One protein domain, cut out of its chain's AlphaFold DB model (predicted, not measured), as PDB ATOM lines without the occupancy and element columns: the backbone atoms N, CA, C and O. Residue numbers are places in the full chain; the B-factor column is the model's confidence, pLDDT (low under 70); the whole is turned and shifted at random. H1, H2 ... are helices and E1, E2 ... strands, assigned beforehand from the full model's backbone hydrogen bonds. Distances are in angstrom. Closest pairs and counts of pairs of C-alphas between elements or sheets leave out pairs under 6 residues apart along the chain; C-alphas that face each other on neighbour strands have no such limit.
ATOM      1  N   ASN A   8     202.118 224.515 234.300       98.25
ATOM      2  CA  ASN A   8     201.052 224.012 233.436       98.25
ATOM      3  C   ASN A   8     200.348 225.152 232.695       98.25
ATOM      4  O   ASN A   8     199.801 226.060 233.323       98.25
ATOM      5  N   ILE A   9     200.318 225.089 231.362       98.56
ATOM      6  CA  ILE A   9     199.594 226.025 230.494       98.56
ATOM      7  C   ILE A   9     198.376 225.307 229.919       98.56
ATOM      8  O   ILE A   9     198.510 224.369 229.137       98.56
ATOM      9  N   ILE A  10     197.181 225.785 230.259       98.50
ATOM     10  CA  ILE A  10     195.927 225.296 229.680       98.50
ATOM     11  C   ILE A  10     195.425 226.348 228.693       98.50
ATOM     12  O   ILE A  10     195.028 227.446 229.089       98.50
ATOM     13  N   LEU A  11     195.470 226.023 227.404       98.38
ATOM     14  CA  LEU A  11     195.048 226.898 226.318       98.38
ATOM     15  C   LEU A  11     193.633 226.524 225.874       98.38
ATOM     16  O   LEU A  11     193.443 225.539 225.167       98.38
ATOM     17  N   PHE A  12     192.643 227.337 226.240       98.12
ATOM     18  CA  PHE A  12     191.282 227.205 225.719       98.12
ATOM     19  C   PHE A  12     191.197 227.817 224.319       98.12
ATOM     20  O   PHE A  12     191.136 229.037 224.161       98.12
ATOM     21  N   ASN A  13     191.218 226.967 223.295       97.88
ATOM     22  CA  ASN A  13     191.214 227.379 221.900       97.88
ATOM     23  C   ASN A  13     189.793 227.338 221.323       97.88
ATOM     24  O   ASN A  13     189.313 226.313 220.836       97.88
ATOM     25  N   ASN A  14     189.127 228.487 221.361       97.00
ATOM     26  CA  ASN A  14     187.816 228.714 220.747       97.00
ATOM     27  C   ASN A  14     187.880 229.533 219.450       97.00
ATOM     28  O   ASN A  14     186.846 229.951 218.919       97.00
ATOM     29  N   LYS A  15     189.100 229.762 218.946       97.12
ATOM     30  CA  LYS A  15     189.391 230.502 217.717       97.12
ATOM     31  C   LYS A  15     188.757 231.897 217.648       97.12
ATOM     32  O   LYS A  15     188.472 232.378 216.551       97.12
ATOM     33  N   ILE A  16     188.502 232.559 218.782       97.38
ATOM     34  CA  ILE A  16     187.936 233.915 218.803       97.38
ATOM     35  C   ILE A  16     188.211 234.653 220.121       97.38
ATOM     36  O   ILE A  16     188.276 234.060 221.194       97.38
ATOM     37  N   TYR A  17     188.289 235.982 220.101       96.94
ATOM     38  CA  TYR A  17     188.301 236.776 221.332       96.94
ATOM     39  C   TYR A  17     186.880 236.990 221.859       96.94
ATOM     40  O   TYR A  17     186.234 238.012 221.615       96.94
ATOM     41  N   GLY A  18     186.382 236.002 222.605       95.75
ATOM     42  CA  GLY A  18     185.019 236.019 223.143       95.75
ATOM     43  C   GLY A  18     184.756 237.173 224.119       95.75
ATOM     44  O   GLY A  18     183.762 237.883 223.982       95.75
ATOM     45  N   LEU A  19     185.665 237.412 225.073       96.44
ATOM     46  CA  LEU A  19     185.464 238.408 226.137       96.44
ATOM     47  C   LEU A  19     185.379 239.847 225.604       96.44
ATOM     48  O   LEU A  19     184.539 240.629 226.044       96.44
ATOM     49  N   THR A  20     186.200 240.192 224.611       95.50
ATOM     50  CA  THR A  20     186.213 241.518 223.970       95.50
ATOM     51  C   THR A  20     185.171 241.660 222.857       95.50
ATOM     52  O   THR A  20     185.154 242.665 222.147       95.50
ATOM     53  N   LYS A  21     184.222 240.717 222.784       94.44
ATOM     54  CA  LYS A  21     183.034 240.709 221.922       94.44
ATOM     55  C   LYS A  21     183.250 240.274 220.467       94.44
ATOM     56  O   LYS A  21     182.500 240.749 219.610       94.44
ATOM     57  N   GLY A  22     184.172 239.358 220.182       92.69
ATOM     58  CA  GLY A  22     184.194 238.615 218.915       92.69
ATOM     59  C   GLY A  22     185.117 239.179 217.832       92.69
ATOM     60  O   GLY A  22     184.727 239.242 216.667       92.69
ATOM     61  N   GLN A  23     186.311 239.635 218.208       96.75
ATOM     62  CA  GLN A  23     187.425 239.848 217.275       96.75
ATOM     63  C   GLN A  23     188.094 238.509 216.955       96.75
ATOM     64  O   GLN A  23     188.044 237.591 217.777       96.75
ATOM     65  N   TYR A  24     188.731 238.396 215.791       95.19
ATOM     66  CA  TYR A  24     189.520 237.209 215.470       95.19
ATOM     67  C   TYR A  24     190.707 237.056 216.437       95.19
ATOM     68  O   TYR A  24     191.223 238.023 216.997       95.19
ATOM     69  N   SER A  25     191.099 235.808 216.646       97.00
ATOM     70  CA  SER A  25     192.245 235.388 217.445       97.00
ATOM     71  C   SER A  25     193.364 234.877 216.530       97.00
ATOM     72  O   SER A  25     193.098 234.592 215.363       97.00
ATOM     73  N   PRO A  26     194.584 234.646 217.041       96.94
ATOM     74  CA  PRO A  26     195.677 234.102 216.236       96.94
ATOM     75  C   PRO A  26     195.435 232.668 215.736       96.94
ATOM     76  O   PRO A  26     196.199 232.183 214.911       96.94
ATOM     77  N   THR A  27     194.404 231.978 216.240       97.12
ATOM     78  CA  THR A  27     193.990 230.638 215.794       97.12
ATOM     79  C   THR A  27     192.716 230.664 214.940       97.12
ATOM     80  O   THR A  27     192.196 229.605 214.591       97.12
ATOM     81  N   SER A  28     192.180 231.847 214.616       96.81
ATOM     82  CA  SER A  28     191.029 231.984 213.719       96.81
ATOM     83  C   SER A  28     191.402 231.600 212.295       96.81
ATOM     84  O   SER A  28     192.420 232.053 211.783       96.81
ATOM     85  N   ASP A  29     190.555 230.799 211.653       95.00
ATOM     86  CA  ASP A  29     190.817 230.305 210.304       95.00
ATOM     87  C   ASP A  29     190.949 231.451 209.296       95.00
ATOM     88  O   ASP A  29     190.316 232.502 209.438       95.00
ATOM     89  N   ARG A  30     191.770 231.246 208.261       95.94
ATOM     90  CA  ARG A  30     191.916 232.198 207.159       95.94
ATOM     91  C   ARG A  30     190.547 232.483 206.535       95.94
ATOM     92  O   ARG A  30     189.778 231.568 206.250       95.94
ATOM     93  N   GLY A  31     190.255 233.757 206.292       96.44
ATOM     94  CA  GLY A  31     188.972 234.205 205.759       96.44
ATOM     95  C   GLY A  31     187.856 234.314 206.803       96.44
ATOM     96  O   GLY A  31     186.739 234.683 206.443       96.44
ATOM     97  N   ALA A  32     188.123 234.057 208.090       95.31
ATOM     98  CA  ALA A  32     187.119 234.193 209.140       95.31
ATOM     99  C   ALA A  32     186.629 235.646 209.258       95.31
ATOM    100  O   ALA A  32     187.390 236.560 209.586       95.31
ATOM    101  N   VAL A  33     185.334 235.859 209.016       95.50
ATOM    102  CA  VAL A  33     184.687 237.167 209.174       95.50
ATOM    103  C   VAL A  33     184.348 237.384 210.645       95.50
ATOM    104  O   VAL A  33     183.600 236.620 211.251       95.50
ATOM    105  N   THR A  34     184.893 238.448 211.228       94.38
ATOM    106  CA  THR A  34     184.689 238.815 212.638       94.38
ATOM    107  C   THR A  34     184.415 240.310 212.765       94.38
ATOM    108  O   THR A  34     184.463 241.045 211.780       94.38
ATOM    109  N   LYS A  35     184.152 240.812 213.980       91.88
ATOM    110  CA  LYS A  35     183.839 242.241 214.162       91.88
ATOM    111  C   LYS A  35     184.965 243.183 213.746       91.88
ATOM    112  O   LYS A  35     184.686 244.272 213.259       91.88
ATOM    113  N   SER A  36     186.216 242.794 213.980       93.81
ATOM    114  CA  SER A  36     187.393 243.581 213.591       93.81
ATOM    115  C   SER A  36     187.908 243.236 212.193       93.81
ATOM    116  O   SER A  36     188.684 244.010 211.645       93.81
ATOM    117  N   SER A  37     187.464 242.114 211.620       94.88
ATOM    118  CA  SER A  37     187.817 241.667 210.267       94.88
ATOM    119  C   SER A  37     186.548 241.435 209.445       94.88
ATOM    120  O   SER A  37     186.193 240.286 209.172       94.88
ATOM    121  N   PRO A  38     185.830 242.508 209.059       95.12
ATOM    122  CA  PRO A  38     184.549 242.399 208.358       95.12
ATOM    123  C   PRO A  38     184.672 241.802 206.948       95.12
ATOM    124  O   PRO A  38     183.677 241.363 206.383       95.12
ATOM    125  N   TYR A  39     185.886 241.766 206.395       96.69
ATOM    126  CA  TYR A  39     186.187 241.209 205.074       96.69
ATOM    127  C   TYR A  39     186.959 239.881 205.144       96.69
ATOM    128  O   TYR A  39     187.464 239.417 204.128       96.69
ATOM    129  N   GLY A  40     187.049 239.277 206.334       95.94
ATOM    130  CA  GLY A  40     187.828 238.065 206.579       95.94
ATOM    131  C   GLY A  40     189.269 238.346 207.016       95.94
ATOM    132  O   GLY A  40     189.823 239.413 206.749       95.94
ATOM    133  N   THR A  41     189.869 237.393 207.726       95.81
ATOM    134  CA  THR A  41     191.310 237.362 208.028       95.81
ATOM    135  C   THR A  41     192.119 236.984 206.784       95.81
ATOM    136  O   THR A  41     191.630 236.283 205.895       95.81
ATOM    137  N   THR A  42     193.366 237.444 206.704       95.88
ATOM    138  CA  THR A  42     194.230 237.276 205.517       95.88
ATOM    139  C   THR A  42     195.406 236.336 205.737       95.88
ATOM    140  O   THR A  42     196.073 235.933 204.788       95.88
ATOM    141  N   GLU A  43     195.667 236.016 206.988       94.88
ATOM    142  CA  GLU A  43     196.777 235.236 207.490       94.88
ATOM    143  C   GLU A  43     196.342 233.804 207.786       94.88
ATOM    144  O   GLU A  43     195.158 233.525 207.993       94.88
ATOM    145  N   ASP A  44     197.309 232.892 207.784       95.69
ATOM    146  CA  ASP A  44     197.076 231.533 208.257       95.69
ATOM    147  C   ASP A  44     197.061 231.511 209.790       95.69
ATOM    148  O   ASP A  44     197.856 232.220 210.421       95.69
ATOM    149  N   PRO A  45     196.173 230.712 210.405       95.94
ATOM    150  CA  PRO A  45     196.145 230.570 211.849       95.94
ATOM    151  C   PRO A  45     197.430 229.915 212.346       95.94
ATOM    152  O   PRO A  45     197.947 228.974 211.742       95.94
ATOM    153  N   PHE A  46     197.892 230.332 213.522       96.38
ATOM    154  CA  PHE A  46     198.865 229.532 214.248       96.38
ATOM    155  C   PHE A  46     198.249 228.199 214.660       96.38
ATOM    156  O   PHE A  46     197.138 228.148 215.195       96.38
ATOM    157  N   ILE A  47     199.031 227.132 214.520       96.12
ATOM    158  CA  ILE A  47     198.766 225.858 215.182       96.12
ATOM    159  C   ILE A  47     199.562 225.868 216.493       96.12
ATOM    160  O   ILE A  47     200.794 225.877 216.454       96.12
ATOM    161  N   PRO A  48     198.917 225.876 217.680       97.25
ATOM    162  CA  PRO A  48     199.633 226.013 218.951       97.25
ATOM    163  C   PRO A  48     200.747 224.982 219.155       97.25
ATOM    164  O   PRO A  48     201.793 225.308 219.717       97.25
ATOM    165  N   ALA A  49     200.556 223.763 218.648       96.94
ATOM    166  CA  ALA A  49     201.568 222.715 218.685       96.94
ATOM    167  C   ALA A  49     202.874 223.114 217.979       96.94
ATOM    168  O   ALA A  49     203.957 222.854 218.503       96.94
ATOM    169  N   GLU A  50     202.792 223.791 216.832       96.00
ATOM    170  CA  GLU A  50     203.956 224.260 216.077       96.00
ATOM    171  C   GLU A  50     204.792 225.233 216.914       96.00
ATOM    172  O   GLU A  50     206.008 225.081 217.030       96.00
ATOM    173  N   LEU A  51     204.129 226.178 217.584       97.19
ATOM    174  CA  LEU A  51     204.785 227.139 218.472       97.19
ATOM    175  C   LEU A  51     205.456 226.441 219.659       97.19
ATOM    176  O   LEU A  51     206.578 226.783 220.040       97.19
ATOM    177  N   VAL A  52     204.788 225.441 220.238       97.69
ATOM    178  CA  VAL A  52     205.324 224.654 221.352       97.69
ATOM    179  C   VAL A  52     206.567 223.885 220.923       97.69
ATOM    180  O   VAL A  52     207.608 223.991 221.578       97.69
ATOM    181  N   PHE A  53     206.498 223.156 219.812       96.56
ATOM    182  CA  PHE A  53     207.616 222.355 219.324       96.56
ATOM    183  C   PHE A  53     208.772 223.216 218.815       96.56
ATOM    184  O   PHE A  53     209.922 222.936 219.159       96.56
ATOM    185  N   GLY A  54     208.486 224.300 218.089       96.12
ATOM    186  CA  GLY A  54     209.486 225.277 217.653       96.12
ATOM    187  C   GLY A  54     210.215 225.931 218.831       96.12
ATOM    188  O   GLY A  54     211.419 226.174 218.774       96.12
ATOM    189  N   ALA A  55     209.528 226.117 219.961       96.69
ATOM    190  CA  ALA A  55     210.111 226.631 221.197       96.69
ATOM    191  C   ALA A  55     210.742 225.548 222.102       96.69
ATOM    192  O   ALA A  55     210.976 225.814 223.288       96.69
ATOM    193  N   ARG A  56     211.042 224.356 221.558       95.12
ATOM    194  CA  ARG A  56     211.639 223.191 222.245       95.12
ATOM    195  C   ARG A  56     210.787 222.625 223.387       95.12
ATOM    196  O   ARG A  56     211.329 222.162 224.386       95.12
ATOM    197  N   GLY A  57     209.465 222.686 223.257       97.31
ATOM    198  CA  GLY A  57     208.535 222.095 224.214       97.31
ATOM    199  C   GLY A  57     208.719 220.583 224.365       97.31
ATOM    200  O   GLY A  57     208.890 219.850 223.387       97.31
ATOM    201  N   THR A  58     208.680 220.127 225.610       97.81
ATOM    202  CA  THR A  58     208.846 218.725 226.009       97.81
ATOM    203  C   THR A  58     207.529 218.046 226.332       97.81
ATOM    204  O   THR A  58     207.479 216.825 226.315       97.81
ATOM    205  N   PHE A  59     206.458 218.813 226.534       98.69
ATOM    206  CA  PHE A  59     205.116 218.287 226.720       98.69
ATOM    207  C   PHE A  59     204.102 219.050 225.866       98.69
ATOM    208  O   PHE A  59     204.058 220.285 225.884       98.69
ATOM    209  N   PHE A  60     203.270 218.308 225.137       98.75
ATOM    210  CA  PHE A  60     202.106 218.837 224.434       98.75
ATOM    211  C   PHE A  60     200.986 217.799 224.419       98.75
ATOM    212  O   PHE A  60     201.190 216.646 224.031       98.75
ATOM    213  N   ALA A  61     199.787 218.229 224.789       98.81
ATOM    214  CA  ALA A  61     198.585 217.420 224.705       98.81
ATOM    215  C   ALA A  61     197.427 218.235 224.129       98.81
ATOM    216  O   ALA A  61     197.372 219.456 224.283       98.81
ATOM    217  N   ARG A  62     196.483 217.544 223.492       98.62
ATOM    218  CA  ARG A  62     195.270 218.147 222.937       98.62
ATOM    219  C   ARG A  62     194.043 217.392 223.425       98.62
ATOM    220  O   ARG A  62     194.047 216.167 223.471       98.62
ATOM    221  N   SER A  63     192.986 218.114 223.765       98.12
ATOM    222  CA  SER A  63     191.671 217.549 224.055       98.12
ATOM    223  C   SER A  63     190.564 218.472 223.549       98.12
ATOM    224  O   SER A  63     190.824 219.561 223.038       98.12
ATOM    225  N   VAL A  64     189.320 218.032 223.694       97.44
ATOM    226  CA  VAL A  64     188.117 218.796 223.360       97.44
ATOM    227  C   VAL A  64     187.266 218.932 224.618       97.44
ATOM    228  O   VAL A  64     187.161 217.992 225.408       97.44
ATOM    229  N   ASP A  65     186.661 220.100 224.812       95.19
ATOM    230  CA  ASP A  65     185.878 220.449 226.004       95.19
ATOM    231  C   ASP A  65     184.787 219.418 226.360       95.19
ATOM    232  O   ASP A  65     184.591 219.103 227.535       95.19
ATOM    233  N   VAL A  66     184.131 218.829 225.359       95.69
ATOM    234  CA  VAL A  66     183.081 217.811 225.537       95.69
ATOM    235  C   VAL A  66     183.604 216.398 225.837       95.69
ATOM    236  O   VAL A  66     182.826 215.536 226.249       95.69
ATOM    237  N   PHE A  67     184.901 216.124 225.667       96.31
ATOM    238  CA  PHE A  67     185.507 214.818 225.962       96.31
ATOM    239  C   PHE A  67     186.139 214.814 227.354       96.31
ATOM    240  O   PHE A  67     187.356 214.813 227.517       96.31
ATOM    241  N   LEU A  68     185.293 214.810 228.387       96.38
ATOM    242  CA  LEU A  68     185.715 214.981 229.784       96.38
ATOM    243  C   LEU A  68     186.782 213.977 230.246       96.38
ATOM    244  O   LEU A  68     187.733 214.377 230.914       96.38
ATOM    245  N   ALA A  69     186.653 212.699 229.880       97.31
ATOM    246  CA  ALA A  69     187.619 211.669 230.267       97.31
ATOM    247  C   ALA A  69     189.000 211.905 229.634       97.31
ATOM    248  O   ALA A  69     190.016 211.835 230.327       97.31
ATOM    249  N   ASP A  70     189.029 212.249 228.342       97.31
ATOM    250  CA  ASP A  70     190.261 212.575 227.619       97.31
ATOM    251  C   ASP A  70     190.898 213.848 228.209       97.31
ATOM    252  O   ASP A  70     192.090 213.866 228.519       97.31
ATOM    253  N   THR A  71     190.088 214.879 228.486       98.12
ATOM    254  CA  THR A  71     190.533 216.135 229.114       98.12
ATOM    255  C   THR A  71     191.128 215.902 230.503       98.12
ATOM    256  O   THR A  71     192.207 216.409 230.809       98.12
ATOM    257  N   GLN A  72     190.481 215.085 231.337       98.25
ATOM    258  CA  GLN A  72     191.011 214.714 232.648       98.25
ATOM    259  C   GLN A  72     192.348 213.974 232.524       98.25
ATOM    260  O   GLN A  72     193.277 214.263 233.286       98.25
ATOM    261  N   ALA A  73     192.468 213.044 231.574       98.25
ATOM    262  CA  ALA A  73     193.692 212.278 231.360       98.25
ATOM    263  C   ALA A  73     194.866 213.184 230.960       98.25
ATOM    264  O   ALA A  73     195.919 213.131 231.600       98.25
ATOM    265  N   VAL A  74     194.679 214.069 229.974       98.50
ATOM    266  CA  VAL A  74     195.756 214.968 229.519       98.50
ATOM    267  C   VAL A  74     196.148 215.995 230.578       98.50
ATOM    268  O   VAL A  74     197.333 216.270 230.743       98.50
ATOM    269  N   MET A  75     195.188 216.521 231.348       98.31
ATOM    270  CA  MET A  75     195.480 217.449 232.445       98.31
ATOM    271  C   MET A  75     196.219 216.756 233.593       98.31
ATOM    272  O   MET A  75     197.122 217.342 234.189       98.31
ATOM    273  N   THR A  76     195.874 215.499 233.886       98.50
ATOM    274  CA  THR A  76     196.577 214.698 234.896       98.50
ATOM    275  C   THR A  76     198.011 214.402 234.464       98.50
ATOM    276  O   THR A  76     198.921 214.497 235.284       98.50
ATOM    277  N   ALA A  77     198.231 214.072 233.188       98.56
ATOM    278  CA  ALA A  77     199.571 213.877 232.639       98.56
ATOM    279  C   ALA A  77     200.394 215.175 232.689       98.56
ATOM    280  O   ALA A  77     201.507 215.168 233.205       98.56
ATOM    281  N   ALA A  78     199.807 216.303 232.274       98.56
ATOM    282  CA  ALA A  78     200.446 217.615 232.333       98.56
ATOM    283  C   ALA A  78     200.892 217.978 233.755       98.56
ATOM    284  O   ALA A  78     202.027 218.390 233.951       98.56
ATOM    285  N   ALA A  79     200.038 217.748 234.756       98.38
ATOM    286  CA  ALA A  79     200.365 218.009 236.157       98.38
ATOM    287  C   ALA A  79     201.472 217.102 236.729       98.38
ATOM    288  O   ALA A  79     202.073 217.443 237.748       98.38
ATOM    289  N   ARG A  80     201.714 215.935 236.120       98.19
ATOM    290  CA  ARG A  80     202.792 215.012 236.509       98.19
ATOM    291  C   ARG A  80     204.110 215.319 235.806       98.19
ATOM    292  O   ARG A  80     205.157 215.006 236.371       98.19
ATOM    293  N   HIS A  81     204.054 215.911 234.615       98.31
ATOM    294  CA  HIS A  81     205.230 216.303 233.850       98.31
ATOM    295  C   HIS A  81     206.113 217.261 234.659       98.31
ATOM    296  O   HIS A  81     205.609 218.141 235.351       98.31
ATOM    297  N   LYS A  82     207.435 217.080 234.576       97.38
ATOM    298  CA  LYS A  82     208.423 217.955 235.217       97.38
ATOM    299  C   LYS A  82     208.992 218.918 234.193       97.38
ATOM    300  O   LYS A  82     209.923 218.586 233.463       97.38
ATOM    301  N   GLY A  83     208.414 220.112 234.137       97.69
ATOM    302  CA  GLY A  83     208.748 221.105 233.129       97.69
ATOM    303  C   GLY A  83     207.529 221.857 232.613       97.69
ATOM    304  O   GLY A  83     206.433 221.782 233.161       97.69
ATOM    305  N   ALA A  84     207.722 222.606 231.534       98.31
ATOM    306  CA  ALA A  84     206.648 223.404 230.964       98.31
ATOM    307  C   ALA A  84     205.705 222.506 230.154       98.31
ATOM    308  O   ALA A  84     206.102 221.979 229.110       98.31
ATOM    309  N   SER A  85     204.452 222.395 230.587       98.62
ATOM    310  CA  SER A  85     203.417 221.623 229.900       98.62
ATOM    311  C   SER A  85     202.402 222.529 229.204       98.62
ATOM    312  O   SER A  85     202.040 223.594 229.704       98.62
ATOM    313  N   VAL A  86     201.956 222.121 228.013       98.81
ATOM    314  CA  VAL A  86     200.873 222.788 227.279       98.81
ATOM    315  C   VAL A  86     199.772 221.785 226.967       98.81
ATOM    316  O   VAL A  86     200.014 220.768 226.320       98.81
ATOM    317  N   VAL A  87     198.557 222.105 227.405       98.81
ATOM    318  CA  VAL A  87     197.330 221.380 227.074       98.81
ATOM    319  C   VAL A  87     196.431 222.305 226.265       98.81
ATOM    320  O   VAL A  87     195.911 223.291 226.787       98.81
ATOM    321  N   GLU A  88     196.246 221.997 224.987       98.75
ATOM    322  CA  GLU A  88     195.272 222.667 224.131       98.75
ATOM    323  C   GLU A  88     193.893 222.024 224.319       98.75
ATOM    324  O   GLU A  88     193.706 220.841 224.043       98.75
ATOM    325  N   ILE A  89     192.917 222.806 224.773       98.50
ATOM    326  CA  ILE A  89     191.519 222.390 224.876       98.50
ATOM    327  C   ILE A  89     190.742 223.104 223.776       98.50
ATOM    328  O   ILE A  89     190.500 224.311 223.854       98.50
ATOM    329  N   LEU A  90     190.341 222.357 222.753       97.88
ATOM    330  CA  LEU A  90     189.443 222.844 221.714       97.88
ATOM    331  C   LEU A  90     188.062 223.064 222.337       97.88
ATOM    332  O   LEU A  90     187.442 222.129 222.840       97.88
ATOM    333  N   GLN A  91     187.618 224.318 222.364       96.81
ATOM    334  CA  GLN A  91     186.464 224.750 223.153       96.81
ATOM    335  C   GLN A  91     185.481 225.546 222.296       96.81
ATOM    336  O   GLN A  91     185.886 226.428 221.545       96.81
ATOM    337  N   ASN A  92     184.181 225.275 222.395       96.00
ATOM    338  CA  ASN A  92     183.183 225.965 221.570       96.00
ATOM    339  C   ASN A  92     182.731 227.303 222.183       96.00
ATOM    340  O   ASN A  92     182.187 227.323 223.289       96.00
ATOM    341  N   CYS A  93     182.863 228.427 221.468       95.69
ATOM    342  CA  CYS A  93     182.308 229.711 221.914       95.69
ATOM    343  C   CYS A  93     180.893 229.914 221.359       95.69
ATOM    344  O   CYS A  93     180.715 230.461 220.275       95.69
ATOM    345  N   VAL A  94     179.875 229.546 222.141       94.88
ATOM    346  CA  VAL A  94     178.457 229.589 221.727       94.88
ATOM    347  C   VAL A  94     178.000 230.969 221.232       94.88
ATOM    348  O   VAL A  94     177.156 231.059 220.349       94.88
ATOM    349  N   ILE A  95     178.548 232.056 221.784       95.00
ATOM    350  CA  ILE A  95     178.082 233.419 221.482       95.00
ATOM    351  C   ILE A  95     178.673 233.957 220.173       95.00
ATOM    352  O   ILE A  95     177.969 234.625 219.421       95.00
ATOM    353  N   PHE A  96     179.962 233.717 219.916       95.25
ATOM    354  CA  PHE A  96     180.684 234.393 218.830       95.25
ATOM    355  C   PHE A  96     181.288 233.456 217.782       95.25
ATOM    356  O   PHE A  96     181.585 233.920 216.689       95.25
ATOM    357  N   ASN A  97     181.476 232.170 218.086       94.50
ATOM    358  CA  ASN A  97     182.073 231.204 217.163       94.50
ATOM    359  C   ASN A  97     181.463 229.809 217.360       94.50
ATOM    360  O   ASN A  97     182.140 228.845 217.719       94.50
ATOM    361  N   ASN A  98     180.138 229.744 217.234       95.31
ATOM    362  CA  ASN A  98     179.377 228.551 217.565       95.31
ATOM    363  C   ASN A  98     179.586 227.441 216.530       95.31
ATOM    364  O   ASN A  98     179.413 227.659 215.335       95.31
ATOM    365  N   GLY A  99     179.880 226.233 217.005       93.88
ATOM    366  CA  GLY A  99     180.043 225.053 216.163       93.88
ATOM    367  C   GLY A  99     181.402 224.974 215.471       93.88
ATOM    368  O   GLY A  99     181.569 224.129 214.595       93.88
ATOM    369  N   ILE A 100     182.381 225.793 215.870       93.88
ATOM    370  CA  ILE A 100     183.709 225.823 215.239       93.88
ATOM    371  C   ILE A 100     184.420 224.462 215.257       93.88
ATOM    372  O   ILE A 100     185.091 224.093 214.300       93.88
ATOM    373  N   HIS A 101     184.201 223.677 216.314       94.94
ATOM    374  CA  HIS A 101     184.750 222.325 216.468       94.94
ATOM    375  C   HIS A 101     183.705 221.230 216.202       94.94
ATOM    376  O   HIS A 101     183.913 220.073 216.553       94.94
ATOM    377  N   SER A 102     182.565 221.568 215.588       92.62
ATOM    378  CA  SER A 102     181.453 220.625 215.395       92.62
ATOM    379  C   SER A 102     181.866 219.377 214.618       92.62
ATOM    380  O   SER A 102     181.475 218.281 215.001       92.62
ATOM    381  N   TYR A 103     182.718 219.521 213.603       89.75
ATOM    382  CA  TYR A 103     183.173 218.419 212.751       89.75
ATOM    383  C   TYR A 103     183.894 217.292 213.516       89.75
ATOM    384  O   TYR A 103     183.765 216.131 213.137       89.75
ATOM    385  N   ILE A 104     184.587 217.615 214.615       93.19
ATOM    386  CA  ILE A 104     185.220 216.627 215.504       93.19
ATOM    387  C   ILE A 104     184.337 216.233 216.691       93.19
ATOM    388  O   ILE A 104     184.571 215.202 217.310       93.19
ATOM    389  N   THR A 105     183.327 217.022 217.057       92.81
ATOM    390  CA  THR A 105     182.459 216.698 218.206       92.81
ATOM    391  C   THR A 105     181.178 215.964 217.828       92.81
ATOM    392  O   THR A 105     180.562 215.340 218.695       92.81
ATOM    393  N   ASP A 106     180.758 216.047 216.565       92.19
ATOM    394  CA  ASP A 106     179.510 215.465 216.085       92.19
ATOM    395  C   ASP A 106     179.551 213.936 216.182       92.19
ATOM    396  O   ASP A 106     180.494 213.289 215.722       92.19
ATOM    397  N   LYS A 107     178.541 213.343 216.821       88.56
ATOM    398  CA  LYS A 107     178.577 211.934 217.253       88.56
ATOM    399  C   LYS A 107     178.710 210.965 216.089       88.56
ATOM    400  O   LYS A 107     179.358 209.938 216.247       88.56
ATOM    401  N   ASP A 108     178.119 211.307 214.952       87.88
ATOM    402  CA  ASP A 108     178.074 210.428 213.787       87.88
ATOM    403  C   ASP A 108     179.373 210.443 212.976       87.88
ATOM    404  O   ASP A 108     179.593 209.546 212.169       87.88
ATOM    405  N   LYS A 109     180.230 211.452 213.183       87.50
ATOM    406  CA  LYS A 109     181.427 211.686 212.361       87.50
ATOM    407  C   LYS A 109     182.725 211.653 213.160       87.50
ATOM    408  O   LYS A 109     183.779 211.348 212.614       87.50
ATOM    409  N   ARG A 110     182.673 211.956 214.461       91.69
ATOM    410  CA  ARG A 110     183.866 212.130 215.302       91.69
ATOM    411  C   ARG A 110     184.822 210.940 215.289       91.69
ATOM    412  O   ARG A 110     186.023 211.156 215.382       91.69
ATOM    413  N   ASP A 111     184.312 209.714 215.179       92.75
ATOM    414  CA  ASP A 111     185.148 208.510 215.241       92.75
ATOM    415  C   ASP A 111     186.022 208.371 213.980       92.75
ATOM    416  O   ASP A 111     187.105 207.798 214.047       92.75
ATOM    417  N   ASP A 112     185.608 208.975 212.860       93.25
ATOM    418  CA  ASP A 112     186.383 209.046 211.617       93.25
ATOM    419  C   ASP A 112     187.327 210.257 211.555       93.25
ATOM    420  O   ASP A 112     188.307 210.233 210.812       93.25
ATOM    421  N   HIS A 113     187.047 211.311 212.326       95.00
ATOM    422  CA  HIS A 113     187.806 212.568 212.301       95.00
ATOM    423  C   HIS A 113     188.774 212.740 213.471       95.00
ATOM    424  O   HIS A 113     189.516 213.718 213.496       95.00
ATOM    425  N   ILE A 114     188.777 211.834 214.447       97.00
ATOM    426  CA  ILE A 114     189.637 211.902 215.630       97.00
ATOM    427  C   ILE A 114     190.409 210.608 215.788       97.00
ATOM    428  O   ILE A 114     189.852 209.522 215.668       97.00
ATOM    429  N   ILE A 115     191.662 210.739 216.208       97.81
ATOM    430  CA  ILE A 115     192.454 209.633 216.726       97.81
ATOM    431  C   ILE A 115     192.860 209.899 218.175       97.81
ATOM    432  O   ILE A 115     193.375 210.966 218.517       97.81
ATOM    433  N   ARG A 116     192.605 208.919 219.047       97.69
ATOM    434  CA  ARG A 116     192.991 208.967 220.463       97.69
ATOM    435  C   ARG A 116     194.358 208.335 220.631       97.69
ATOM    436  O   ARG A 116     194.497 207.121 220.531       97.69
ATOM    437  N   LEU A 117     195.353 209.160 220.911       98.31
ATOM    438  CA  LEU A 117     196.714 208.709 221.136       98.31
ATOM    439  C   LEU A 117     196.893 208.265 222.586       98.31
ATOM    440  O   LEU A 117     196.584 208.999 223.529       98.31
ATOM    441  N   ARG A 118     197.416 207.052 222.754       97.56
ATOM    442  CA  ARG A 118     197.721 206.441 224.048       97.56
ATOM    443  C   ARG A 118     199.095 205.802 223.988       97.56
ATOM    444  O   ARG A 118     199.439 205.170 222.995       97.56
ATOM    445  N   GLN A 119     199.881 205.999 225.042       97.94
ATOM    446  CA  GLN A 119     201.258 205.517 225.097       97.94
ATOM    447  C   GLN A 119     201.321 203.998 224.900       97.94
ATOM    448  O   GLN A 119     200.678 203.252 225.634       97.94
ATOM    449  N   GLY A 120     202.130 203.553 223.940       98.00
ATOM    450  CA  GLY A 120     202.354 202.143 223.626       98.00
ATOM    451  C   GLY A 120     201.216 201.458 222.864       98.00
ATOM    452  O   GLY A 120     201.334 200.273 222.561       98.00
ATOM    453  N   GLU A 121     200.131 202.164 222.530       98.19
ATOM    454  CA  GLU A 121     199.014 201.602 221.764       98.19
ATOM    455  C   GLU A 121     199.157 201.879 220.260       98.19
ATOM    456  O   GLU A 121     199.765 202.864 219.831       98.19
ATOM    457  N   LYS A 122     198.568 200.996 219.444       98.12
ATOM    458  CA  LYS A 122     198.454 201.194 217.996       98.12
ATOM    459  C   LYS A 122     197.584 202.418 217.708       98.12
ATOM    460  O   LYS A 122     196.528 202.602 218.310       98.12
ATOM    461  N   MET A 123     198.022 203.236 216.759       98.31
ATOM    462  CA  MET A 123     197.335 204.443 216.312       98.31
ATOM    463  C   MET A 123     196.139 204.087 215.423       98.31
ATOM    464  O   MET A 123     196.201 204.212 214.200       98.31
ATOM    465  N   LEU A 124     195.052 203.654 216.057       97.94
ATOM    466  CA  LEU A 124     193.808 203.252 215.405       97.94
ATOM    467  C   LEU A 124     192.685 204.267 215.633       97.94
ATOM    468  O   LEU A 124     192.616 204.927 216.672       97.94
ATOM    469  N   PHE A 125     191.786 204.355 214.661       97.38
ATOM    470  CA  PHE A 125     190.586 205.184 214.686       97.38
ATOM    471  C   PHE A 125     189.503 204.596 213.762       97.38
ATOM    472  O   PHE A 125     189.676 203.516 213.196       97.38
ATOM    473  N   GLY A 126     188.373 205.283 213.618       95.56
ATOM    474  CA  GLY A 126     187.178 204.758 212.962       95.56
ATOM    475  C   GLY A 126     186.205 204.141 213.964       95.56
ATOM    476  O   GLY A 126     186.537 203.876 215.124       95.56
ATOM    477  N   LYS A 127     184.967 203.924 213.521       92.69
ATOM    478  CA  LYS A 127     183.850 203.509 214.386       92.69
ATOM    479  C   LYS A 127     184.084 202.158 215.071       92.69
ATOM    480  O   LYS A 127     183.593 201.931 216.174       92.69
ATOM    481  N   ASN A 128     184.832 201.274 214.419       93.88
ATOM    482  CA  ASN A 128     185.183 199.933 214.870       93.88
ATOM    483  C   ASN A 128     186.707 199.745 214.999       93.88
ATOM    484  O   ASN A 128     187.167 198.604 215.039       93.88
ATOM    485  N   MET A 129     187.484 200.834 215.078       95.62
ATOM    486  CA  MET A 129     188.957 200.809 215.097       95.62
ATOM    487  C   MET A 129     189.567 200.147 213.848       95.62
ATOM    488  O   MET A 129     190.616 199.508 213.912       95.62
ATOM    489  N   GLU A 130     188.885 200.278 212.711       95.81
ATOM    490  CA  GLU A 130     189.247 199.670 211.432       95.81
ATOM    491  C   GLU A 130     190.256 200.487 210.619       95.81
ATOM    492  O   GLU A 130     190.825 199.970 209.660       95.81
ATOM    493  N   LYS A 131     190.495 201.751 210.984       97.31
ATOM    494  CA  LYS A 131     191.470 202.622 210.321       97.31
ATOM    495  C   LYS A 131     192.707 202.795 211.188       97.31
ATOM    496  O   LYS A 131     192.618 202.823 212.413       97.31
ATOM    497  N   GLY A 132     193.863 202.954 210.558       97.38
ATOM    498  CA  GLY A 132     195.135 203.162 211.239       97.38
ATOM    499  C   GLY A 132     195.997 204.224 210.571       97.38
ATOM    500  O   GLY A 132     195.826 204.529 209.390       97.38
ATOM    501  N   LEU A 133     196.929 204.789 211.337       98.00
ATOM    502  CA  LEU A 133     198.001 205.624 210.799       98.00
ATOM    503  C   LEU A 133     199.234 204.773 210.507       98.00
ATOM    504  O   LEU A 133     199.750 204.090 211.393       98.00
ATOM    505  N   VAL A 134     199.722 204.857 209.275       97.31
ATOM    506  CA  VAL A 134     200.959 204.215 208.817       97.31
ATOM    507  C   VAL A 134     201.954 205.268 208.349       97.31
ATOM    508  O   VAL A 134     201.581 206.398 208.015       97.31
ATOM    509  N   GLN A 135     203.227 204.890 208.312       95.56
ATOM    510  CA  GLN A 135     204.258 205.715 207.698       95.56
ATOM    511  C   GLN A 135     204.156 205.632 206.169       95.56
ATOM    512  O   GLN A 135     204.114 204.540 205.605       95.56
ATOM    513  N   ASP A 136     204.166 206.784 205.502       94.06
ATOM    514  CA  ASP A 136     204.214 206.887 204.042       94.06
ATOM    515  C   ASP A 136     205.325 207.861 203.632       94.06
ATOM    516  O   ASP A 136     205.203 209.085 203.741       94.06
ATOM    517  N   GLY A 137     206.477 207.306 203.248       93.19
ATOM    518  CA  GLY A 137     207.704 208.073 203.043       93.19
ATOM    519  C   GLY A 137     208.114 208.846 204.303       93.19
ATOM    520  O   GLY A 137     208.419 208.255 205.342       93.19
ATOM    521  N   PHE A 138     208.137 210.178 204.198       92.75
ATOM    522  CA  PHE A 138     208.408 211.080 205.325       92.75
ATOM    523  C   PHE A 138     207.151 211.507 206.089       92.75
ATOM    524  O   PHE A 138     207.288 212.197 207.095       92.75
ATOM    525  N   GLY A 139     205.956 211.163 205.608       94.88
ATOM    526  CA  GLY A 139     204.682 211.594 206.172       94.88
ATOM    527  C   GLY A 139     203.883 210.465 206.814       94.88
ATOM    528  O   GLY A 139     204.353 209.335 206.982       94.88
ATOM    529  N   LEU A 140     202.636 210.800 207.137       96.81
ATOM    530  CA  LEU A 140     201.628 209.877 207.638       96.81
ATOM    531  C   LEU A 140     200.530 209.689 206.603       96.81
ATOM    532  O   LEU A 140     200.146 210.628 205.904       96.81
ATOM    533  N   LYS A 141     199.975 208.483 206.578       96.38
ATOM    534  CA  LYS A 141     198.812 208.138 205.770       96.38
ATOM    535  C   LYS A 141     197.795 207.397 206.628       96.38
ATOM    536  O   LYS A 141     198.157 206.530 207.421       96.38
ATOM    537  N   ALA A 142     196.524 207.738 206.454       97.00
ATOM    538  CA  ALA A 142     195.413 206.964 206.988       97.00
ATOM    539  C   ALA A 142     195.086 205.802 206.041       97.00
ATOM    540  O   ALA A 142     194.945 206.008 204.834       97.00
ATOM    541  N   VAL A 143     194.957 204.595 206.583       96.69
ATOM    542  CA  VAL A 143     194.628 203.375 205.829       96.69
ATOM    543  C   VAL A 143     193.543 202.581 206.542       96.69
ATOM    544  O   VAL A 143     193.400 202.694 207.760       96.69
ATOM    545  N   THR A 144     192.804 201.759 205.802       97.12
ATOM    546  CA  THR A 144     191.921 200.739 206.379       97.12
ATOM    547  C   THR A 144     192.725 199.460 206.606       97.12
ATOM    548  O   THR A 144     193.386 198.963 205.696       97.12
ATOM    549  N   VAL A 145     192.687 198.914 207.819       95.69
ATOM    550  CA  VAL A 145     193.404 197.684 208.167       95.69
ATOM    551  C   VAL A 145     192.757 196.495 207.451       95.69
ATOM    552  O   VAL A 145     191.565 196.244 207.604       95.69
ATOM    553  N   GLY A 146     193.553 195.738 206.695       93.38
ATOM    554  CA  GLY A 146     193.106 194.599 205.888       93.38
ATOM    555  C   GLY A 146     192.813 194.933 204.423       93.38
ATOM    556  O   GLY A 146     192.575 194.015 203.638       93.38
ATOM    557  N   GLU A 147     192.868 196.209 204.033       94.88
ATOM    558  CA  GLU A 147     192.729 196.663 202.645       94.88
ATOM    559  C   GLU A 147     194.088 197.103 202.078       94.88
ATOM    560  O   GLU A 147     195.013 197.428 202.822       94.88
ATOM    561  N   ASP A 148     194.234 197.071 200.750       90.81
ATOM    562  CA  ASP A 148     195.443 197.504 200.022       90.81
ATOM    563  C   ASP A 148     196.771 196.885 200.510       90.81
ATOM    564  O   ASP A 148     197.851 197.431 200.294       90.81
ATOM    565  N   GLY A 149     196.698 195.715 201.156       92.56
ATOM    566  CA  GLY A 149     197.852 195.001 201.706       92.56
ATOM    567  C   GLY A 149     198.338 195.505 203.068       92.56
ATOM    568  O   GLY A 149     199.309 194.951 203.577       92.56
ATOM    569  N   TYR A 150     197.677 196.496 203.674       95.69
ATOM    570  CA  TYR A 150     198.019 196.974 205.012       95.69
ATOM    571  C   TYR A 150     197.460 196.051 206.090       95.69
ATOM    572  O   TYR A 150     196.287 195.674 206.086       95.69
ATOM    573  N   THR A 151     198.297 195.731 207.064       95.81
ATOM    574  CA  THR A 151     197.956 194.907 208.219       95.81
ATOM    575  C   THR A 151     198.048 195.715 209.508       95.81
ATOM    576  O   THR A 151     198.514 196.854 209.538       95.81
ATOM    577  N   ILE A 152     197.602 195.121 210.615       96.00
ATOM    578  CA  ILE A 152     197.708 195.749 211.935       96.00
ATOM    579  C   ILE A 152     199.166 195.998 212.351       96.00
ATOM    580  O   ILE A 152     199.450 196.906 213.136       96.00
ATOM    581  N   ASP A 153     200.103 195.215 211.815       96.31
ATOM    582  CA  ASP A 153     201.522 195.329 212.130       96.31
ATOM    583  C   ASP A 153     202.139 196.587 211.513       96.31
ATOM    584  O   ASP A 153     202.994 197.203 212.151       96.31
ATOM    585  N   ASP A 154     201.611 197.043 210.374       96.69
ATOM    586  CA  ASP A 154     202.040 198.266 209.686       96.69
ATOM    587  C   ASP A 154     201.592 199.547 210.404       96.69
ATOM    588  O   ASP A 154     202.208 200.604 210.257       96.69
ATOM    589  N   VAL A 155     200.520 199.468 211.201       97.88
ATOM    590  CA  VAL A 155     200.001 200.610 211.967       97.88
ATOM    591  C   VAL A 155     201.025 201.045 213.014       97.88
ATOM    592  O   VAL A 155     201.545 200.236 213.787       97.88
ATOM    593  N   LEU A 156     201.295 202.346 213.077       98.06
ATOM    594  CA  LEU A 156     202.256 202.921 214.010       98.06
ATOM    595  C   LEU A 156     201.806 202.733 215.463       98.06
ATOM    596  O   LEU A 156     200.617 202.753 215.780       98.06
ATOM    597  N   VAL A 157     202.776 202.571 216.358       98.38
ATOM    598  CA  VAL A 157     202.556 202.580 217.808       98.38
ATOM    599  C   VAL A 157     202.902 203.966 218.327       98.38
ATOM    600  O   VAL A 157     203.954 204.509 217.989       98.38
ATOM    601  N   HIS A 158     202.018 204.553 219.129       98.56
ATOM    602  CA  HIS A 158     202.266 205.866 219.709       98.56
ATOM    603  C   HIS A 158     203.273 205.788 220.847       98.56
ATOM    604  O   HIS A 158     203.088 205.039 221.801       98.56
ATOM    605  N   ASP A 159     204.318 206.604 220.759       98.38
ATOM    606  CA  ASP A 159     205.315 206.766 221.809       98.38
ATOM    607  C   ASP A 159     205.514 208.254 222.106       98.38
ATOM    608  O   ASP A 159     206.376 208.894 221.522       98.38
ATOM    609  N   ALA A 160     204.739 208.800 223.039       98.25
ATOM    610  CA  ALA A 160     204.850 210.173 223.524       98.25
ATOM    611  C   ALA A 160     206.219 210.489 224.154       98.25
ATOM    612  O   ALA A 160     206.592 211.666 224.241       98.25
ATOM    613  N   HIS A 161     206.954 209.466 224.601       98.25
ATOM    614  CA  HIS A 161     208.216 209.601 225.324       98.25
ATOM    615  C   HIS A 161     209.443 209.599 224.405       98.25
ATOM    616  O   HIS A 161     210.556 209.852 224.881       98.25
ATOM    617  N   THR A 162     209.279 209.392 223.091       96.69
ATOM    618  CA  THR A 162     210.432 209.410 222.185       96.69
ATOM    619  C   THR A 162     211.103 210.797 222.158       96.69
ATOM    620  O   THR A 162     210.440 211.833 221.963       96.69
ATOM    621  N   PRO A 163     212.441 210.877 222.323       94.62
ATOM    622  CA  PRO A 163     213.149 212.155 222.305       94.62
ATOM    623  C   PRO A 163     212.965 212.927 220.993       94.62
ATOM    624  O   PRO A 163     212.825 214.156 221.018       94.62
ATOM    625  N   GLN A 164     212.917 212.213 219.862       94.56
ATOM    626  CA  GLN A 164     212.707 212.793 218.534       94.56
ATOM    627  C   GLN A 164     211.281 213.341 218.408       94.56
ATOM    628  O   GLN A 164     210.312 212.681 218.753       94.56
ATOM    629  N   ASN A 165     211.116 214.567 217.916       94.44
ATOM    630  CA  ASN A 165     209.799 215.211 217.872       94.44
ATOM    631  C   ASN A 165     209.129 215.198 216.490       94.44
ATOM    632  O   ASN A 165     208.036 215.741 216.378       94.44
ATOM    633  N   PHE A 166     209.726 214.587 215.463       94.88
ATOM    634  CA  PHE A 166     209.178 214.616 214.100       94.88
ATOM    635  C   PHE A 166     207.783 213.991 214.006       94.88
ATOM    636  O   PHE A 166     206.866 214.621 213.487       94.88
ATOM    637  N   LEU A 167     207.597 212.795 214.572       96.31
ATOM    638  CA  LEU A 167     206.288 212.143 214.592       96.31
ATOM    639  C   LEU A 167     205.279 212.953 215.417       96.31
ATOM    640  O   LEU A 167     204.169 213.200 214.963       96.31
ATOM    641  N   HIS A 168     205.687 213.455 216.586       97.81
ATOM    642  CA  HIS A 168     204.852 214.323 217.423       97.81
ATOM    643  C   HIS A 168     204.393 215.590 216.694       97.81
ATOM    644  O   HIS A 168     203.234 215.985 216.820       97.81
ATOM    645  N   GLN A 169     205.285 216.215 215.920       96.69
ATOM    646  CA  GLN A 169     204.963 217.357 215.072       96.69
ATOM    647  C   GLN A 169     203.919 216.969 214.029       96.69
ATOM    648  O   GLN A 169     202.874 217.605 213.975       96.69
ATOM    649  N   GLN A 170     204.145 215.901 213.263       96.81
ATOM    650  CA  GLN A 170     203.189 215.460 212.244       96.81
ATOM    651  C   GLN A 170     201.815 215.152 212.839       96.81
ATOM    652  O   GLN A 170     200.809 215.638 212.329       96.81
ATOM    653  N   LEU A 171     201.772 214.433 213.965       98.00
ATOM    654  CA  LEU A 171     200.528 214.101 214.653       98.00
ATOM    655  C   LEU A 171     199.771 215.352 215.114       98.00
ATOM    656  O   LEU A 171     198.560 215.454 214.933       98.00
ATOM    657  N   ALA A 172     200.469 216.329 215.696       97.19
ATOM    658  CA  ALA A 172     199.820 217.537 216.195       97.19
ATOM    659  C   ALA A 172     199.355 218.495 215.086       97.19
ATOM    660  O   ALA A 172     198.480 219.328 215.341       97.19
ATOM    661  N   MET A 173     199.938 218.377 213.889       95.69
ATOM    662  CA  MET A 173     199.596 219.160 212.698       95.69
ATOM    663  C   MET A 173     198.428 218.566 211.898       95.69
ATOM    664  O   MET A 173     197.951 219.221 210.975       95.69
ATOM    665  N   MET A 174     197.949 217.362 212.235       96.31
ATOM    666  CA  MET A 174     196.755 216.791 211.603       96.31
ATOM    667  C   MET A 174     195.529 217.675 211.868       96.31
ATOM    668  O   MET A 174     195.348 218.183 212.976       96.31
ATOM    669  N   ASP A 175     194.694 217.851 210.846       90.50
ATOM    670  CA  ASP A 175     193.623 218.854 210.791       90.50
ATOM    671  C   ASP A 175     192.219 218.290 211.069       90.50
ATOM    672  O   ASP A 175     191.269 219.054 211.208       90.50
ATOM    673  N   GLY A 176     192.070 216.965 211.151       92.62
ATOM    674  CA  GLY A 176     190.777 216.286 211.258       92.62
ATOM    675  C   GLY A 176     190.000 216.193 209.939       92.62
ATOM    676  O   GLY A 176     188.890 215.660 209.935       92.62
ATOM    677  N   HIS A 177     190.559 216.672 208.824       88.88
ATOM    678  CA  HIS A 177     189.957 216.602 207.490       88.88
ATOM    679  C   HIS A 177     190.684 215.601 206.598       88.88
ATOM    680  O   HIS A 177     190.071 214.651 206.115       88.88
ATOM    681  N   THR A 178     191.984 215.810 206.382       91.06
ATOM    682  CA  THR A 178     192.821 214.931 205.550       91.06
ATOM    683  C   THR A 178     193.304 213.736 206.359       91.06
ATOM    684  O   THR A 178     193.318 212.603 205.883       91.06
ATOM    685  N   LEU A 179     193.682 214.001 207.608       95.69
ATOM    686  CA  LEU A 179     194.057 213.010 208.604       95.69
ATOM    687  C   LEU A 179     193.238 213.261 209.871       95.69
ATOM    688  O   LEU A 179     192.864 214.409 210.123       95.69
ATOM    689  N   PRO A 180     192.959 212.231 210.686       97.06
ATOM    690  CA  PRO A 180     192.219 212.416 211.924       97.06
ATOM    691  C   PRO A 180     192.965 213.369 212.864       97.06
ATOM    692  O   PRO A 180     194.184 213.320 212.992       97.06
ATOM    693  N   LEU A 181     192.234 214.222 213.569       97.50
ATOM    694  CA  LEU A 181     192.792 215.111 214.573       97.50
ATOM    695  C   LEU A 181     193.306 214.278 215.755       97.50
ATOM    696  O   LEU A 181     192.537 213.567 216.407       97.50
ATOM    697  N   ALA A 182     194.595 214.403 216.070       98.00
ATOM    698  CA  ALA A 182     195.165 213.770 217.254       98.00
ATOM    699  C   ALA A 182     194.684 214.448 218.540       98.00
ATOM    700  O   ALA A 182     194.894 215.649 218.734       98.00
ATOM    701  N   ILE A 183     194.113 213.654 219.445       98.31
ATOM    702  CA  ILE A 183     193.854 214.030 220.838       98.31
ATOM    703  C   ILE A 183     194.573 213.067 221.787       98.31
ATOM    704  O   ILE A 183     194.947 211.958 221.406       98.31
ATOM    705  N   GLY A 184     194.751 213.483 223.037       98.50
ATOM    706  CA  GLY A 184     195.561 212.785 224.030       98.50
ATOM    707  C   GLY A 184     196.918 213.456 224.242       98.50
ATOM    708  O   GLY A 184     197.152 214.597 223.827       98.50
ATOM    709  N   VAL A 185     197.812 212.749 224.931       98.75
ATOM    710  CA  VAL A 185     199.194 213.197 225.146       98.75
ATOM    711  C   VAL A 185     199.985 212.900 223.880       98.75
ATOM    712  O   VAL A 185     200.282 211.745 223.587       98.75
ATOM    713  N   ILE A 186     200.305 213.943 223.118       98.69
ATOM    714  CA  ILE A 186     201.062 213.804 221.872       98.69
ATOM    715  C   ILE A 186     202.551 213.700 222.188       98.69
ATOM    716  O   ILE A 186     203.236 212.912 221.558       98.69
ATOM    717  N   ARG A 187     203.049 214.468 223.159       98.56
ATOM    718  CA  ARG A 187     204.452 214.456 223.577       98.56
ATOM    719  C   ARG A 187     204.549 214.615 225.085       98.56
ATOM    720  O   ARG A 187     203.880 215.487 225.635       98.56
ATOM    721  N   ASP A 188     205.422 213.838 225.706       98.50
ATOM    722  CA  ASP A 188     205.801 213.928 227.114       98.50
ATOM    723  C   ASP A 188     207.231 213.394 227.267       98.50
ATOM    724  O   ASP A 188     207.447 212.196 227.368       98.50
ATOM    725  N   VAL A 189     208.235 214.262 227.199       97.75
ATOM    726  CA  VAL A 189     209.649 213.859 227.227       97.75
ATOM    727  C   VAL A 189     210.336 214.469 228.429       97.75
ATOM    728  O   VAL A 189     210.291 215.681 228.623       97.75
ATOM    729  N   GLU A 190     211.025 213.647 229.209       96.38
ATOM    730  CA  GLU A 190     211.788 214.134 230.350       96.38
ATOM    731  C   GLU A 190     212.917 215.075 229.911       96.38
ATOM    732  O   GLU A 190     213.668 214.815 228.967       96.38
ATOM    733  N   ALA A 191     213.043 216.190 230.622       95.00
ATOM    734  CA  ALA A 191     214.152 217.118 230.495       95.00
ATOM    735  C   ALA A 191     214.352 217.849 231.827       95.00
ATOM    736  O   ALA A 191     213.383 218.024 232.569       95.00
ATOM    737  N   PRO A 192     215.569 218.337 232.125       94.88
ATOM    738  CA  PRO A 192     215.791 219.169 233.300       94.88
ATOM    739  C   PRO A 192     214.854 220.380 233.293       94.88
ATOM    740  O   PRO A 192     214.734 221.076 232.275       94.88
TER     741      PRO A 192
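AT A GLANCE: This is residues 8 to 192 of the 228 residues of the protein "TPP_enzyme_C domain-containing protein" of Prevotella sp. CAG:485 (UniProt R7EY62). What does a first look at the model show? A mixed sheet of five strands makes the middle, with H2 packed over one face and H1 and H5 over the other, in three layers. A separate small hairpin of E5 and E6 lies at one end of the longest axis, beside H5, and the long loop of residues 14 to 47 makes the other end. How many parts are there, and of what kind? The printed part has 185 residues with five named helices and seven named strands in the order E1 H1 E2 H2 E3 H3 H4 E4 E5 E6 H5 E7, and the strands of the large sheet stand in the order E1 E3 E2 E7 E4. The class is mixed, helices and strands, with under half of the residues, 79, in named elements. Is it compact? It is compact, with a radius of gyration of the C-alphas of 16.9 A, and its C-alphas span 50 by 42 by 31 A.

HOW THE PARTS SIT: How do the strands of the large sheet pair, from the first one? The edge strand E1, residues 8 to 13, is parallel to E3, residues 84 to 90, with N 9 and O 85 at 2.8 A, and E3 is parallel to E2, residues 59 to 64, with N 63 and O 88 at 2.8 A. E2 is antiparallel to E7, residues 181 to 188, with N 184 and O 62 at 2.8 A, and E7 is parallel to the edge strand E4, residues 114 to 117, with N 117 and O 183 at 2.9 A; these four N and O pairs are within hydrogen-bond range. E7 bends by 69 degrees at residue 184, and its pairing is staggered, with E4 over residues 181 to 184 and with E2 over 184 to 188. Which helices are on this sheet? H1, residues 48 to 54, at a height over the sheet of 9.4 A, and H5, residues 166 to 173, at 9.0 A, are on the same face; they touch, with closest C-alphas Ala 49 and Ala 172 at 6.0 A, at a shallow tilt of 23 degrees, opposite ways. H2, residues 68 to 80, is on the opposite face at a height of 7.9 A, and the closest C-alphas of H2 and E2 are those of Thr 71 and Ser 63, 5.4 A apart. E2, H2 and E3 form a strand-helix-strand unit, two parallel neighbour strands with a helix between them along the chain, and E1, H1 and E2 a split one with E3 between its strands in the sheet; both crossovers are right-handed. What of the remaining parts? H3, residues 102 to 105, only grazes the sheet, and it and H4, residues 110 to 113, touch only at the corner, with the C-alphas of Ile 104 and Arg 110 closest at 4.7 A. E5, residues 131 to 136, and E6, residues 139 to 144, form an antiparallel hairpin with N 132 and O 143 within hydrogen-bond range at 2.8 A, and the closest C-alphas of E6 and H5 are those of Gly 139 and Gln 170 at 7.4 A. How do the helix backbones run? In H1, H2 and H5 every O i to N i+4 pair is within hydrogen-bond range, and H3 and H4 are too short for such a pair.

IN THESE COORDINATES: Where do the first and last elements lie? E1 begins with C-alpha 8 at (201.052, 224.012, 233.436), and E7 ends with C-alpha 188 at (205.801, 213.928, 227.114). Which elements are longer? From first to last C-alpha, E3 measures 19.5 A, H2 18.4 A, E7 18.1 A, E2 17.3 A and E6 16.8 A.

THE WHOLE: How far does it reach? The two C-alphas farthest apart are those of Thr 20 and Gly 149, 52.9 A. Which links are long, and is anything cut or uncertain? The long links are E1 to H1, E3 to H3, E4 to E5 and E6 to H5. The printed part has no cut, and no printed residue is under 70 in pLDDT.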